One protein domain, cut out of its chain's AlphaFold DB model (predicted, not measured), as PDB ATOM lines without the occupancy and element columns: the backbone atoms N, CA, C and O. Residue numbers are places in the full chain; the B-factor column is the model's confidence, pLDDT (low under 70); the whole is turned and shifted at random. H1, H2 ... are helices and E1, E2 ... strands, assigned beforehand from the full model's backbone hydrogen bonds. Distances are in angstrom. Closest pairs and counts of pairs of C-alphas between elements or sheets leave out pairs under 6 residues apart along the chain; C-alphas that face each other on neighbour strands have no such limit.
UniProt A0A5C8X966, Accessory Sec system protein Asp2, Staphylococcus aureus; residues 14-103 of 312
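This is residues 14 to 103 of the 312 residues of the protein "Accessory Sec system protein Asp2" of Staphylococcus aureus (UniProt A0A5C8X966). A small sheet of three short parallel strands lies in the middle, with H2, H3 and H4 gathered on one side of it and H5 on the opposite side. H1 lies farther out, beyond H2, and H1 and H5 are at the two ends of the longest axis. The printed part has 90 residues, with five named helices and three named strands in the order H1, E1, H2, E2, H3, H4, E3, H5, and the sheet runs E1, E2, E3. The class is mostly helix, with 45 residues in named helices and 10 in named strands. The whole is compact, with a radius of gyration of the C-alphas of 13.4 A, and the C-alphas span 37 by 29 by 24 A.

H1 is the longest helix, residues 20 to 33, and measures 20.7 A from C-alpha 20 at (-29.038, 42.009, -6.425) to C-alpha 33 at (-25.736, 55.636, -21.699). E1 follows with residues 39 to 41, 6.6 A long. H2 takes residues 47 to 56 and is 14.7 A long. E2, the longest strand, has residues 62 to 65 and is 10.2 A long, beginning at C-alpha 62 at (-26.426, 39.519, -28.999). Two five-residue helices come next: H3, residues 71 to 75, is 6.2 A long, and H4, residues 77 to 81, is 6.0 A long. E3, residues 85 to 87, measures 6.4 A. H5, residues 92 to 102, is 15.8 A long and ends at C-alpha 102 at (-18.998, 44.689, -35.788).

In the sheet E2 is the inner strand, and E1 and E3 are the edge strands. E1 and E2 are parallel, at 27 degrees; N 41 and O 63 are 2.8 A apart and N 63 and O 39 are 2.9 A apart, both within hydrogen-bond range. E2 and E3 are parallel, at 48 degrees, with N 87 and O 64 within hydrogen-bond range at 2.8 A. There are two strand-helix-strand units, each with two parallel neighbour strands and one or more helices between them: E1, H2, E2 and E2, H3 H4, E3, both with a right-handed crossover. H2 only grazes the sheet, with its residues 49 to 56. H3 only grazes it with residues 73 to 74, and H5 with residues 95 to 99. H4 is not on the sheet, but it touches H2, where the closest C-alphas, those of Thr 50 and Asn 78, are 6.3 A apart. H3 and H4 are close but not clearly touching, the closest C-alphas being those of Tyr 73 and Val 79 at 6.4 A. H1 is not on the sheet; it only just touches H2, with 3 pairs of C-alphas within 8 A, the closest being those of Val 30 and Ile 56 at 7.2 A. H1 and H2 run the same way at a shallow tilt of 17 degrees. H5 touches no helix and is apart from H1, H2, H3 and H4. In H3, H4 and H5 every O i to N i+4 pair is within hydrogen-bond range, while H1 has 9 of 10 and H2 has 3 of 6.

The two C-alphas farthest apart are those of Gly 21 and Arg 90, at 36.9 A. The printed part has no cut from residue 14 to residue 103, and its first and last C-alphas are 25.6 A apart. The seven links between named elements are tight. The mean pLDDT of the printed part is 90.6; residue 14 and residues 16 to 20, of which residue 20 belongs to H1, are under 70.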
ATOM      1  N   GLY A  14     -20.725  35.847 -12.569       68.81
ATOM      2  CA  GLY A  14     -20.726  35.272 -11.228       68.81
ATOM      3  C   GLY A  14     -21.400  36.185 -10.208       68.81
ATOM      4  O   GLY A  14     -21.946  35.696  -9.228       68.81
ATOM      5  N   LEU A  15     -21.433  37.499 -10.442       70.00
ATOM      6  CA  LEU A  15     -22.055  38.456  -9.528       70.00
ATOM      7  C   LEU A  15     -23.586  38.497  -9.645       70.00
ATOM      8  O   LEU A  15     -24.240  38.902  -8.686       70.00
ATOM      9  N   PHE A  16     -24.169  38.005 -10.746       69.44
ATOM     10  CA  PHE A  16     -25.628  37.965 -10.922       69.44
ATOM     11  C   PHE A  16     -26.342  37.025  -9.944       69.44
ATOM     12  O   PHE A  16     -27.519  37.226  -9.656       69.44
ATOM     13  N   GLU A  17     -25.659  35.997  -9.433       63.22
ATOM     14  CA  GLU A  17     -26.250  35.039  -8.488       63.22
ATOM     15  C   GLU A  17     -26.150  35.498  -7.026       63.22
ATOM     16  O   GLU A  17     -26.932  35.049  -6.186       63.22
ATOM     17  N   PHE A  18     -25.200  36.383  -6.704       61.56
ATOM     18  CA  PHE A  18     -24.860  36.725  -5.317       61.56
ATOM     19  C   PHE A  18     -25.182  38.166  -4.916       61.56
ATOM     20  O   PHE A  18     -25.233  38.441  -3.715       61.56
ATOM     21  N   ASP A  19     -25.401  39.077  -5.867       63.44
ATOM     22  CA  ASP A  19     -25.610  40.495  -5.578       63.44
ATOM     23  C   ASP A  19     -26.766  41.069  -6.408       63.44
ATOM     24  O   ASP A  19     -26.631  41.298  -7.611       63.44
ATOM     25  N   SER A  20     -27.911  41.335  -5.762       62.56
ATOM     26  CA  SER A  20     -29.038  42.009  -6.425       62.56
ATOM     27  C   SER A  20     -28.616  43.369  -6.995       62.56
ATOM     28  O   SER A  20     -29.013  43.697  -8.112       62.56
ATOM     29  N   GLY A  21     -27.685  44.054  -6.306       72.94
ATOM     30  CA  GLY A  21     -27.082  45.333  -6.692       72.94
ATOM     31  C   GLY A  21     -26.481  45.356  -8.092       72.94
ATOM     32  O   GLY A  21     -26.362  46.416  -8.708       72.94
ATOM     33  N   TYR A  22     -26.082  44.190  -8.604       78.38
ATOM     34  CA  TYR A  22     -25.386  44.089  -9.876       78.38
ATOM     35  C   TYR A  22     -26.319  44.282 -11.075       78.38
ATOM     36  O   TYR A  22     -25.939  44.925 -12.052       78.38
ATOM     37  N   VAL A  23     -27.563  43.802 -10.984       78.56
ATOM     38  CA  VAL A  23     -28.588  44.046 -12.013       78.56
ATOM     39  C   VAL A  23     -28.971  45.523 -12.036       78.56
ATOM     40  O   VAL A  23     -28.989  46.133 -13.104       78.56
ATOM     41  N   GLU A  24     -29.168  46.126 -10.861       81.81
ATOM     42  CA  GLU A  24     -29.483  47.554 -10.740       81.81
ATOM     43  C   GLU A  24     -28.340  48.453 -11.258       81.81
ATOM     44  O   GLU A  24     -28.579  49.540 -11.790       81.81
ATOM     45  N   ALA A  25     -27.085  48.003 -11.165       83.06
ATOM     46  CA  ALA A  25     -25.951  48.708 -11.757       83.06
ATOM     47  C   ALA A  25     -25.989  48.690 -13.295       83.06
ATOM     48  O   ALA A  25     -25.699  49.708 -13.924       83.06
ATOM     49  N   ILE A  26     -26.368  47.563 -13.908       84.62
ATOM     50  CA  ILE A  26     -26.540  47.469 -15.367       84.62
ATOM     51  C   ILE A  26     -27.718  48.327 -15.821       84.62
ATOM     52  O   ILE A  26     -27.587  49.052 -16.806       84.62
ATOM     53  N   GLU A  27     -28.829  48.303 -15.081       82.81
ATOM     54  CA  GLU A  27     -29.972  49.194 -15.311       82.81
ATOM     55  C   GLU A  27     -29.531  50.656 -15.345       82.81
ATOM     56  O   GLU A  27     -29.800  51.357 -16.318       82.81
ATOM     57  N   ALA A  28     -28.775  51.094 -14.336       84.94
ATOM     58  CA  ALA A  28     -28.290  52.467 -14.255       84.94
ATOM     59  C   ALA A  28     -27.376  52.850 -15.434       84.94
ATOM     60  O   ALA A  28     -27.460  53.975 -15.927       84.94
ATOM     61  N   ILE A  29     -26.523  51.932 -15.911       86.19
ATOM     62  CA  ILE A  29     -25.686  52.162 -17.101       86.19
ATOM     63  C   ILE A  29     -26.567  52.317 -18.341       86.19
ATOM     64  O   ILE A  29     -26.400  53.273 -19.094       86.19
ATOM     65  N   VAL A  30     -27.540  51.428 -18.537       86.50
ATOM     66  CA  VAL A  30     -28.432  51.466 -19.705       86.50
ATOM     67  C   VAL A  30     -29.327  52.706 -19.696       86.50
ATOM     68  O   VAL A  30     -29.590  53.287 -20.749       86.50
ATOM     69  N   GLU A  31     -29.771  53.155 -18.523       84.94
ATOM     70  CA  GLU A  31     -30.513  54.409 -18.370       84.94
ATOM     71  C   GLU A  31     -29.650  55.643 -18.662       84.94
ATOM     72  O   GLU A  31     -30.140  56.611 -19.251       84.94
ATOM     73  N   ALA A  32     -28.373  55.622 -18.265       84.75
ATOM     74  CA  ALA A  32     -27.459  56.747 -18.439       84.75
ATOM     75  C   ALA A  32     -26.877  56.844 -19.859       84.75
ATOM     76  O   ALA A  32     -26.747  57.947 -20.397       84.75
ATOM     77  N   GLU A  33     -26.521  55.710 -20.461       82.69
ATOM     78  CA  GLU A  33     -25.736  55.636 -21.699       82.69
ATOM     79  C   GLU A  33     -26.518  55.050 -22.886       82.69
ATOM     80  O   GLU A  33     -26.117  55.219 -24.040       82.69
ATOM     81  N   GLY A  34     -27.682  54.447 -22.634       80.94
ATOM     82  CA  GLY A  34     -28.498  53.770 -23.637       80.94
ATOM     83  C   GLY A  34     -28.199  52.273 -23.746       80.94
ATOM     84  O   GLY A  34     -27.453  51.691 -22.966       80.94
ATOM     85  N   ARG A  35     -28.827  51.616 -24.729       83.94
ATOM     86  CA  ARG A  35     -28.624  50.181 -24.990       83.94
ATOM     87  C   ARG A  35     -27.293  49.916 -25.689       83.94
ATOM     88  O   ARG A  35     -26.825  50.744 -26.467       83.94
ATOM     89  N   PHE A  36     -26.755  48.717 -25.484       90.94
ATOM     90  CA  PHE A  36     -25.543  48.257 -26.156       90.94
ATOM     91  C   PHE A  36     -25.782  48.008 -27.653       90.94
ATOM     92  O   PHE A  36     -26.747  47.350 -28.049       90.94
ATOM     93  N   ASP A  37     -24.853  48.475 -28.492       92.00
ATOM     94  CA  ASP A  37     -24.873  48.212 -29.938       92.00
ATOM     95  C   ASP A  37     -24.591  46.734 -30.273       92.00
ATOM     96  O   ASP A  37     -25.050  46.230 -31.298       92.00
ATOM     97  N   PHE A  38     -23.825  46.045 -29.422       95.38
ATOM     98  CA  PHE A  38     -23.471  44.636 -29.562       95.38
ATOM     99  C   PHE A  38     -23.181  44.020 -28.190       95.38
ATOM    100  O   PHE A  38     -22.554  44.663 -27.349       95.38
ATOM    101  N   ILE A  39     -23.605  42.776 -27.974       95.75
ATOM    102  CA  ILE A  39     -23.415  42.036 -26.724       95.75
ATOM    103  C   ILE A  39     -22.760  40.695 -27.044       95.75
ATOM    104  O   ILE A  39     -23.235  39.952 -27.904       95.75
ATOM    105  N   TYR A  40     -21.688  40.374 -26.323       96.94
ATOM    106  CA  TYR A  40     -21.007  39.089 -26.420       96.94
ATOM    107  C   TYR A  40     -20.997  38.373 -25.074       96.94
ATOM    108  O   TYR A  40     -20.468  38.895 -24.094       96.94
ATOM    109  N   ILE A  41     -21.576  37.178 -25.031       96.38
ATOM    110  CA  ILE A  41     -21.766  36.397 -23.810       96.38
ATOM    111  C   ILE A  41     -20.779  35.232 -23.794       96.38
ATOM    112  O   ILE A  41     -20.759  34.412 -24.708       96.38
ATOM    113  N   GLN A  42     -19.993  35.127 -22.724       95.38
ATOM    114  CA  GLN A  42     -19.061  34.019 -22.488       95.38
ATOM    115  C   GLN A  42     -19.416  33.297 -21.184       95.38
ATOM    116  O   GLN A  42     -18.637  33.284 -20.231       95.38
ATOM    117  N   ALA A  43     -20.637  32.769 -21.123       94.12
ATOM    118  CA  ALA A  43     -21.216  32.198 -19.916       94.12
ATOM    119  C   ALA A  43     -22.224  31.085 -20.236       94.12
ATOM    120  O   ALA A  43     -22.963  31.216 -21.219       94.12
ATOM    121  N   PRO A  44     -22.312  30.029 -19.398       94.38
ATOM    122  CA  PRO A  44     -23.382  29.043 -19.493       94.38
ATOM    123  C   PRO A  44     -24.761  29.690 -19.338       94.38
ATOM    124  O   PRO A  44     -24.888  30.779 -18.778       94.38
ATOM    125  N   TYR A  45     -25.790  28.989 -19.803       94.31
ATOM    126  CA  TYR A  45     -27.175  29.408 -19.623       94.31
ATOM    127  C   TYR A  45     -27.522  29.607 -18.137       94.31
ATOM    128  O   TYR A  45     -27.224  28.754 -17.298       94.31
ATOM    129  N   SER A  46     -28.217  30.703 -17.832       92.19
ATOM    130  CA  SER A  46     -28.936  30.898 -16.574       92.19
ATOM    131  C   SER A  46     -30.170  31.769 -16.808       92.19
ATOM    132  O   SER A  46     -30.148  32.673 -17.645       92.19
ATOM    133  N   GLU A  47     -31.239  31.530 -16.044       90.00
ATOM    134  CA  GLU A  47     -32.473  32.323 -16.152       90.00
ATOM    135  C   GLU A  47     -32.226  33.805 -15.843       90.00
ATOM    136  O   GLU A  47     -32.809  34.687 -16.470       90.00
ATOM    137  N   THR A  48     -31.341  34.111 -14.888       87.81
ATOM    138  CA  THR A  48     -30.989  35.498 -14.558       87.81
ATOM    139  C   THR A  48     -30.362  36.203 -15.759       87.81
ATOM    140  O   THR A  48     -30.763  37.316 -16.096       87.81
ATOM    141  N   LEU A  49     -29.426  35.543 -16.449       89.69
ATOM    142  CA  LEU A  49     -28.758  36.099 -17.623       89.69
ATOM    143  C   LEU A  49     -29.723  36.298 -18.796       89.69
ATOM    144  O   LEU A  49     -29.709  37.358 -19.419       89.69
ATOM    145  N   THR A  50     -30.580  35.319 -19.099       91.56
ATOM    146  CA  THR A  50     -31.521  35.459 -20.221       91.56
ATOM    147  C   THR A  50     -32.617  36.483 -19.935       91.56
ATOM    148  O   THR A  50     -33.049  37.191 -20.848       91.56
ATOM    149  N   ASN A  51     -33.014  36.658 -18.672       90.44
ATOM    150  CA  ASN A  51     -33.931  37.725 -18.275       90.44
ATOM    151  C   ASN A  51     -33.331  39.126 -18.462       90.44
ATOM    152  O   ASN A  51     -34.058  40.035 -18.868       90.44
ATOM    153  N   LEU A  52     -32.021  39.306 -18.258       89.25
ATOM    154  CA  LEU A  52     -31.350  40.590 -18.511       89.25
ATOM    155  C   LEU A  52     -31.444  41.028 -19.975       89.25
ATOM    156  O   LEU A  52     -31.561  42.225 -20.243       89.25
ATOM    157  N   LEU A  53     -31.483  40.082 -20.922       91.81
ATOM    158  CA  LEU A  53     -31.632  40.381 -22.354       91.81
ATOM    159  C   LEU A  53     -32.868  41.243 -22.634       91.81
ATOM    160  O   LEU A  53     -32.861  42.052 -23.557       91.81
ATOM    161  N   GLN A  54     -33.917  41.137 -21.810       90.19
ATOM    162  CA  GLN A  54     -35.127  41.944 -21.968       90.19
ATOM    163  C   GLN A  54     -34.873  43.452 -21.913       90.19
ATOM    164  O   GLN A  54     -35.593  44.233 -22.540       90.19
ATOM    165  N   MET A  55     -33.853  43.843 -21.163       87.69
ATOM    166  CA  MET A  55     -33.479  45.222 -20.917       87.69
ATOM    167  C   MET A  55     -32.408  45.698 -21.897       87.69
ATOM    168  O   MET A  55     -32.502  46.818 -22.413       87.69
ATOM    169  N   ILE A  56     -31.423  44.837 -22.168       90.75
ATOM    170  CA  ILE A  56     -30.169  45.227 -22.819       90.75
ATOM    171  C   ILE A  56     -30.091  44.859 -24.305       90.75
ATOM    172  O   ILE A  56     -29.355  45.507 -25.051       90.75
ATOM    173  N   SER A  57     -30.849  43.853 -24.751       93.50
ATOM    174  CA  SER A  57     -30.734  43.313 -26.105       93.50
ATOM    175  C   SER A  57     -31.705  43.947 -27.097       93.50
ATOM    176  O   SER A  57     -32.795  44.427 -26.779       93.50
ATOM    177  N   GLU A  58     -31.285  43.902 -28.352       93.75
ATOM    178  CA  GLU A  58     -32.066  44.209 -29.542       93.75
ATOM    179  C   GLU A  58     -31.964  43.009 -30.487       93.75
ATOM    180  O   GLU A  58     -30.969  42.282 -30.435       93.75
ATOM    181  N   PRO A  59     -32.945  42.779 -31.377       95.88
ATOM    182  CA  PRO A  59     -32.850  41.679 -32.322       95.88
ATOM    183  C   PRO A  59     -31.516  41.664 -33.079       95.88
ATOM    184  O   PRO A  59     -31.140  42.674 -33.680       95.88
ATOM    185  N   TYR A  60     -30.837  40.512 -33.064       97.25
ATOM    186  CA  TYR A  60     -29.542  40.237 -33.704       97.25
ATOM    187  C   TYR A  60     -28.313  40.939 -33.107       97.25
ATOM    188  O   TYR A  60     -27.219  40.787 -33.647       97.25
ATOM    189  N   ASN A  61     -28.436  41.703 -32.016       96.25
ATOM    190  CA  ASN A  61     -27.274  42.384 -31.428       96.25
ATOM    191  C   ASN A  61     -26.481  41.524 -30.433       96.25
ATOM    192  O   ASN A  61     -25.426  41.954 -29.974       96.25
ATOM    193  N   THR A  62     -26.989  40.347 -30.067       97.44
ATOM    194  CA  THR A  62     -26.426  39.519 -28.999       97.44
ATOM    195  C   THR A  62     -25.933  38.191 -29.550       97.44
ATOM    196  O   THR A  62     -26.673  37.478 -30.229       97.44
ATOM    197  N   TYR A  63     -24.694  37.848 -29.203       98.12
ATOM    198  CA  TYR A  63     -24.069  36.583 -29.556       98.12
ATOM    199  C   TYR A  63     -23.523  35.870 -28.319       98.12
ATOM    200  O   TYR A  63     -22.905  36.491 -27.456       98.12
ATOM    201  N   VAL A  64     -23.706  34.554 -28.259       98.25
ATOM    202  CA  VAL A  64     -23.130  33.686 -27.224       98.25
ATOM    203  C   VAL A  64     -21.923  32.969 -27.816       98.25
ATOM    204  O   VAL A  64     -21.971  32.489 -28.943       98.25
ATOM    205  N   ASP A  65     -20.817  32.904 -27.089       97.94
ATOM    206  CA  ASP A  65     -19.666  32.087 -27.471       97.94
ATOM    207  C   ASP A  65     -20.097  30.627 -27.690       97.94
ATOM    208  O   ASP A  65     -20.767  30.038 -26.842       97.94
ATOM    209  N   GLU A  66     -19.722  30.042 -28.832       95.75
ATOM    210  CA  GLU A  66     -20.163  28.697 -29.219       95.75
ATOM    211  C   GLU A  66     -19.855  27.608 -28.181       95.75
ATOM    212  O   GLU A  66     -20.582  26.623 -28.102       95.75
ATOM    213  N   SER A  67     -18.821  27.792 -27.351       96.69
ATOM    214  CA  SER A  67     -18.469  26.850 -26.281       96.69
ATOM    215  C   SER A  67     -19.483  26.806 -25.132       96.69
ATOM    216  O   SER A  67     -19.500  25.837 -24.372       96.69
ATOM    217  N   PHE A  68     -20.336  27.828 -25.018       97.19
ATOM    218  CA  PHE A  68     -21.404  27.921 -24.021       97.19
ATOM    219  C   PHE A  68     -22.807  27.792 -24.618       97.19
ATOM    220  O   PHE A  68     -23.783  27.785 -23.867       97.19
ATOM    221  N   TRP A  69     -22.928  27.697 -25.944       97.81
ATOM    222  CA  TRP A  69     -24.220  27.521 -26.592       97.81
ATOM    223  C   TRP A  69     -24.806  26.148 -26.252       97.81
ATOM    224  O   TRP A  69     -24.162  25.115 -26.447       97.81
ATOM    225  N   SER A  70     -26.030  26.135 -25.730       97.38
ATOM    226  CA  SER A  70     -26.687  24.930 -25.228       97.38
ATOM    227  C   SER A  70     -28.155  24.877 -25.648       97.38
ATOM    228  O   SER A  70     -28.723  25.865 -26.117       97.38
ATOM    229  N   VAL A  71     -28.786  23.714 -25.465       97.44
ATOM    230  CA  VAL A  71     -30.207  23.506 -25.795       97.44
ATOM    231  C   VAL A  71     -31.108  24.428 -24.968       97.44
ATOM    232  O   VAL A  71     -32.149  24.867 -25.445       97.44
ATOM    233  N   GLU A  72     -30.701  24.753 -23.741       97.81
ATOM    234  CA  GLU A  72     -31.407  25.687 -22.868       97.81
ATOM    235  C   GLU A  72     -31.437  27.102 -23.458       97.81
ATOM    236  O   GLU A  72     -32.498  27.718 -23.466       97.81
ATOM    237  N   TYR A  73     -30.325  27.587 -24.034       97.44
ATOM    238  CA  TYR A  73     -30.342  28.845 -24.788       97.44
ATOM    239  C   TYR A  73     -31.315  28.761 -25.970       97.44
ATOM    240  O   TYR A  73     -32.175  29.622 -26.106       97.44
ATOM    241  N   GLU A  74     -31.237  27.717 -26.801       96.00
ATOM    242  CA  GLU A  74     -32.098  27.571 -27.992       96.00
ATOM    243  C   GLU A  74     -33.605  27.589 -27.675       96.00
ATOM    244  O   GLU A  74     -34.421  28.048 -28.482       96.00
ATOM    245  N   GLN A  75     -33.982  27.070 -26.506       96.75
ATOM    246  CA  GLN A  75     -35.375  26.945 -26.077       96.75
ATOM    247  C   GLN A  75     -35.905  28.171 -25.324       96.75
ATOM    248  O   GLN A  75     -37.118  28.272 -25.140       96.75
ATOM    249  N   ASP A  76     -35.040  29.099 -24.910       97.44
ATOM    250  CA  ASP A  76     -35.430  30.283 -24.146       97.44
ATOM    251  C   ASP A  76     -36.174  31.317 -25.014       97.44
ATOM    252  O   ASP A  76     -35.781  31.657 -26.136       97.44
ATOM    253  N   GLU A  77     -37.278  31.845 -24.481       95.19
ATOM    254  CA  GLU A  77     -38.143  32.784 -25.198       95.19
ATOM    255  C   GLU A  77     -37.456  34.129 -25.485       95.19
ATOM    256  O   GLU A  77     -37.688  34.720 -26.541       95.19
ATOM    257  N   ASN A  78     -36.597  34.623 -24.585       95.62
ATOM    258  CA  ASN A  78     -35.850  35.864 -24.794       95.62
ATOM    259  C   ASN A  78     -34.764  35.672 -25.854       95.62
ATOM    260  O   ASN A  78     -34.587  36.550 -26.701       95.62
ATOM    261  N   VAL A  79     -34.094  34.517 -25.870       96.88
ATOM    262  CA  VAL A  79     -33.127  34.161 -26.923       96.88
ATOM    263  C   VAL A  79     -33.808  34.176 -28.293       96.88
ATOM    264  O   VAL A  79     -33.309  34.817 -29.219       96.88
ATOM    265  N   GLN A  80     -34.983  33.554 -28.416       95.19
ATOM    266  CA  GLN A  80     -35.752  33.548 -29.667       95.19
ATOM    267  C   GLN A  80     -36.256  34.948 -30.044       95.19
ATOM    268  O   GLN A  80     -36.133  35.366 -31.198       95.19
ATOM    269  N   LYS A  81     -36.784  35.701 -29.074       94.44
ATOM    270  CA  LYS A  81     -37.314  37.057 -29.273       94.44
ATOM    271  C   LYS A  81     -36.251  38.041 -29.759       94.44
ATOM    272  O   LYS A  81     -36.539  38.857 -30.632       94.44
ATOM    273  N   TYR A  82     -35.045  37.986 -29.199       96.12
ATOM    274  CA  TYR A  82     -33.926  38.851 -29.592       96.12
ATOM    275  C   TYR A  82     -33.032  38.219 -30.660       96.12
ATOM    276  O   TYR A  82     -32.022  38.807 -31.042       96.12
ATOM    277  N   VAL A  83     -33.423  37.057 -31.187       97.25
ATOM    278  CA  VAL A  83     -32.700  36.328 -32.233       97.25
ATOM    279  C   VAL A  83     -31.213  36.204 -31.893       97.25
ATOM    280  O   VAL A  83     -30.339  36.533 -32.693       97.25
ATOM    281  N   VAL A  84     -30.942  35.793 -30.656       98.00
ATOM    282  CA  VAL A  84     -29.586  35.578 -30.152       98.00
ATOM    283  C   VAL A  84     -28.982  34.366 -30.855       98.00
ATOM    284  O   VAL A  84     -29.666  33.366 -31.077       98.00
ATOM    285  N   GLN A  85     -27.708  34.462 -31.231       97.38
ATOM    286  CA  GLN A  85     -27.032  33.448 -32.043       97.38
ATOM    287  C   GLN A  85     -25.725  32.976 -31.397       97.38
ATOM    288  O   GLN A  85     -25.063  33.756 -30.706       97.38
ATOM    289  N   PRO A  86     -25.291  31.731 -31.649       97.88
ATOM    290  CA  PRO A  86     -23.927  31.332 -31.349       97.88
ATOM    291  C   PRO A  86     -22.938  32.066 -32.267       97.88
ATOM    292  O   PRO A  86     -23.158  32.205 -33.472       97.88
ATOM    293  N   LEU A  87     -21.817  32.519 -31.708       98.06
ATOM    294  CA  LEU A  87     -20.684  33.027 -32.475       98.06
ATOM    295  C   LEU A  87     -19.734  31.874 -32.784       98.06
ATOM    296  O   LEU A  87     -18.962  31.457 -31.922       98.06
ATOM    297  N   HIS A  88     -19.760  31.412 -34.030       97.44
ATOM    298  CA  HIS A  88     -18.852  30.378 -34.514       97.44
ATOM    299  C   HIS A  88     -17.504  30.953 -34.941       97.44
ATOM    300  O   HIS A  88     -17.450  31.980 -35.627       97.44
ATOM    301  N   TYR A  89     -16.406  30.289 -34.589       97.00
ATOM    302  CA  TYR A  89     -15.060  30.701 -34.988       97.00
ATOM    303  C   TYR A  89     -14.087  29.516 -34.965       97.00
ATOM    304  O   TYR A  89     -14.237  28.576 -34.203       97.00
ATOM    305  N   ARG A  90     -13.034  29.538 -35.788       96.81
ATOM    306  CA  ARG A  90     -12.043  28.442 -35.805       96.81
ATOM    307  C   ARG A  90     -10.982  28.590 -34.722       96.81
ATOM    308  O   ARG A  90     -10.349  27.612 -34.333       96.81
ATOM    309  N   ASN A  91     -10.712  29.823 -34.301       96.56
ATOM    310  CA  ASN A  91      -9.724  30.154 -33.282       96.56
ATOM    311  C   ASN A  91     -10.007  31.537 -32.668       96.56
ATOM    312  O   ASN A  91     -10.832  32.308 -33.160       96.56
ATOM    313  N   ILE A  92      -9.288  31.856 -31.588       95.31
ATOM    314  CA  ILE A  92      -9.443  33.111 -30.835       95.31
ATOM    315  C   ILE A  92      -9.159  34.352 -31.699       95.31
ATOM    316  O   ILE A  92      -9.776  35.393 -31.487       95.31
ATOM    317  N   GLU A  93      -8.241  34.262 -32.665       95.69
ATOM    318  CA  GLU A  93      -7.934  35.380 -33.566       95.69
ATOM    319  C   GLU A  93      -9.136  35.703 -34.460       95.69
ATOM    320  O   GLU A  93      -9.555  36.855 -34.530       95.69
ATOM    321  N   GLU A  94      -9.761  34.689 -35.062       95.56
ATOM    322  CA  GLU A  94     -10.984  34.856 -35.849       95.56
ATOM    323  C   GLU A  94     -12.132  35.418 -35.010       95.56
ATOM    324  O   GLU A  94     -12.813  36.340 -35.454       95.56
ATOM    325  N   ARG A  95     -12.312  34.925 -33.778       96.31
ATOM    326  CA  ARG A  95     -13.294  35.478 -32.839       96.31
ATOM    327  C   ARG A  95     -13.067  36.972 -32.614       96.31
ATOM    328  O   ARG A  95     -13.992  37.762 -32.766       96.31
ATOM    329  N   ASN A  96     -11.844  37.367 -32.265       94.75
ATOM    330  CA  ASN A  96     -11.523  38.768 -31.998       94.75
ATOM    331  C   ASN A  96     -11.727  39.632 -33.254       94.75
ATOM    332  O   ASN A  96     -12.322  40.702 -33.159       94.75
ATOM    333  N   ASN A  97     -11.332  39.136 -34.431       94.62
ATOM    334  CA  ASN A  97     -11.556  39.820 -35.706       94.62
ATOM    335  C   ASN A  97     -13.050  40.031 -35.988       94.62
ATOM    336  O   ASN A  97     -13.438  41.111 -36.430       94.62
ATOM    337  N   LYS A  98     -13.897  39.034 -35.700       96.56
ATOM    338  CA  LYS A  98     -15.357  39.164 -35.809       96.56
ATOM    339  C   LYS A  98     -15.890  40.248 -34.880       96.56
ATOM    340  O   LYS A  98     -16.562  41.165 -35.347       96.56
ATOM    341  N   LEU A  99     -15.531  40.203 -33.597       95.50
ATOM    342  CA  LEU A  99     -15.958  41.200 -32.609       95.50
ATOM    343  C   LEU A  99     -15.532  42.626 -33.006       95.50
ATOM    344  O   LEU A  99     -16.337  43.555 -32.949       95.50
ATOM    345  N   GLU A 100     -14.297  42.802 -33.481       93.69
ATOM    346  CA  GLU A 100     -13.792  44.096 -33.953       93.69
ATOM    347  C   GLU A 100     -14.485  44.576 -35.237       93.69
ATOM    348  O   GLU A 100     -14.703  45.788 -35.407       93.69
ATOM    349  N   ALA A 101     -14.853  43.650 -36.131       94.62
ATOM    350  CA  ALA A 101     -15.542  43.952 -37.380       94.62
ATOM    351  C   ALA A 101     -16.921  44.566 -37.134       94.62
ATOM    352  O   ALA A 101     -17.285  45.483 -37.856       94.62
ATOM    353  N   VAL A 102     -17.654  44.151 -36.095       94.56
ATOM    354  CA  VAL A 102     -18.998  44.689 -35.788       94.56
ATOM    355  C   VAL A 102     -19.012  45.912 -34.890       94.56
ATOM    356  O   VAL A 102     -20.066  46.531 -34.746       94.56
ATOM    357  N   SER A 103     -17.862  46.312 -34.335       92.00
ATOM    358  CA  SER A 103     -17.740  47.511 -33.500       92.00
ATOM    359  C   SER A 103     -17.812  48.799 -34.340       92.00
ATOM    360  O   SER A 103     -16.816  49.511 -34.522       92.00
TER     361      SER A 103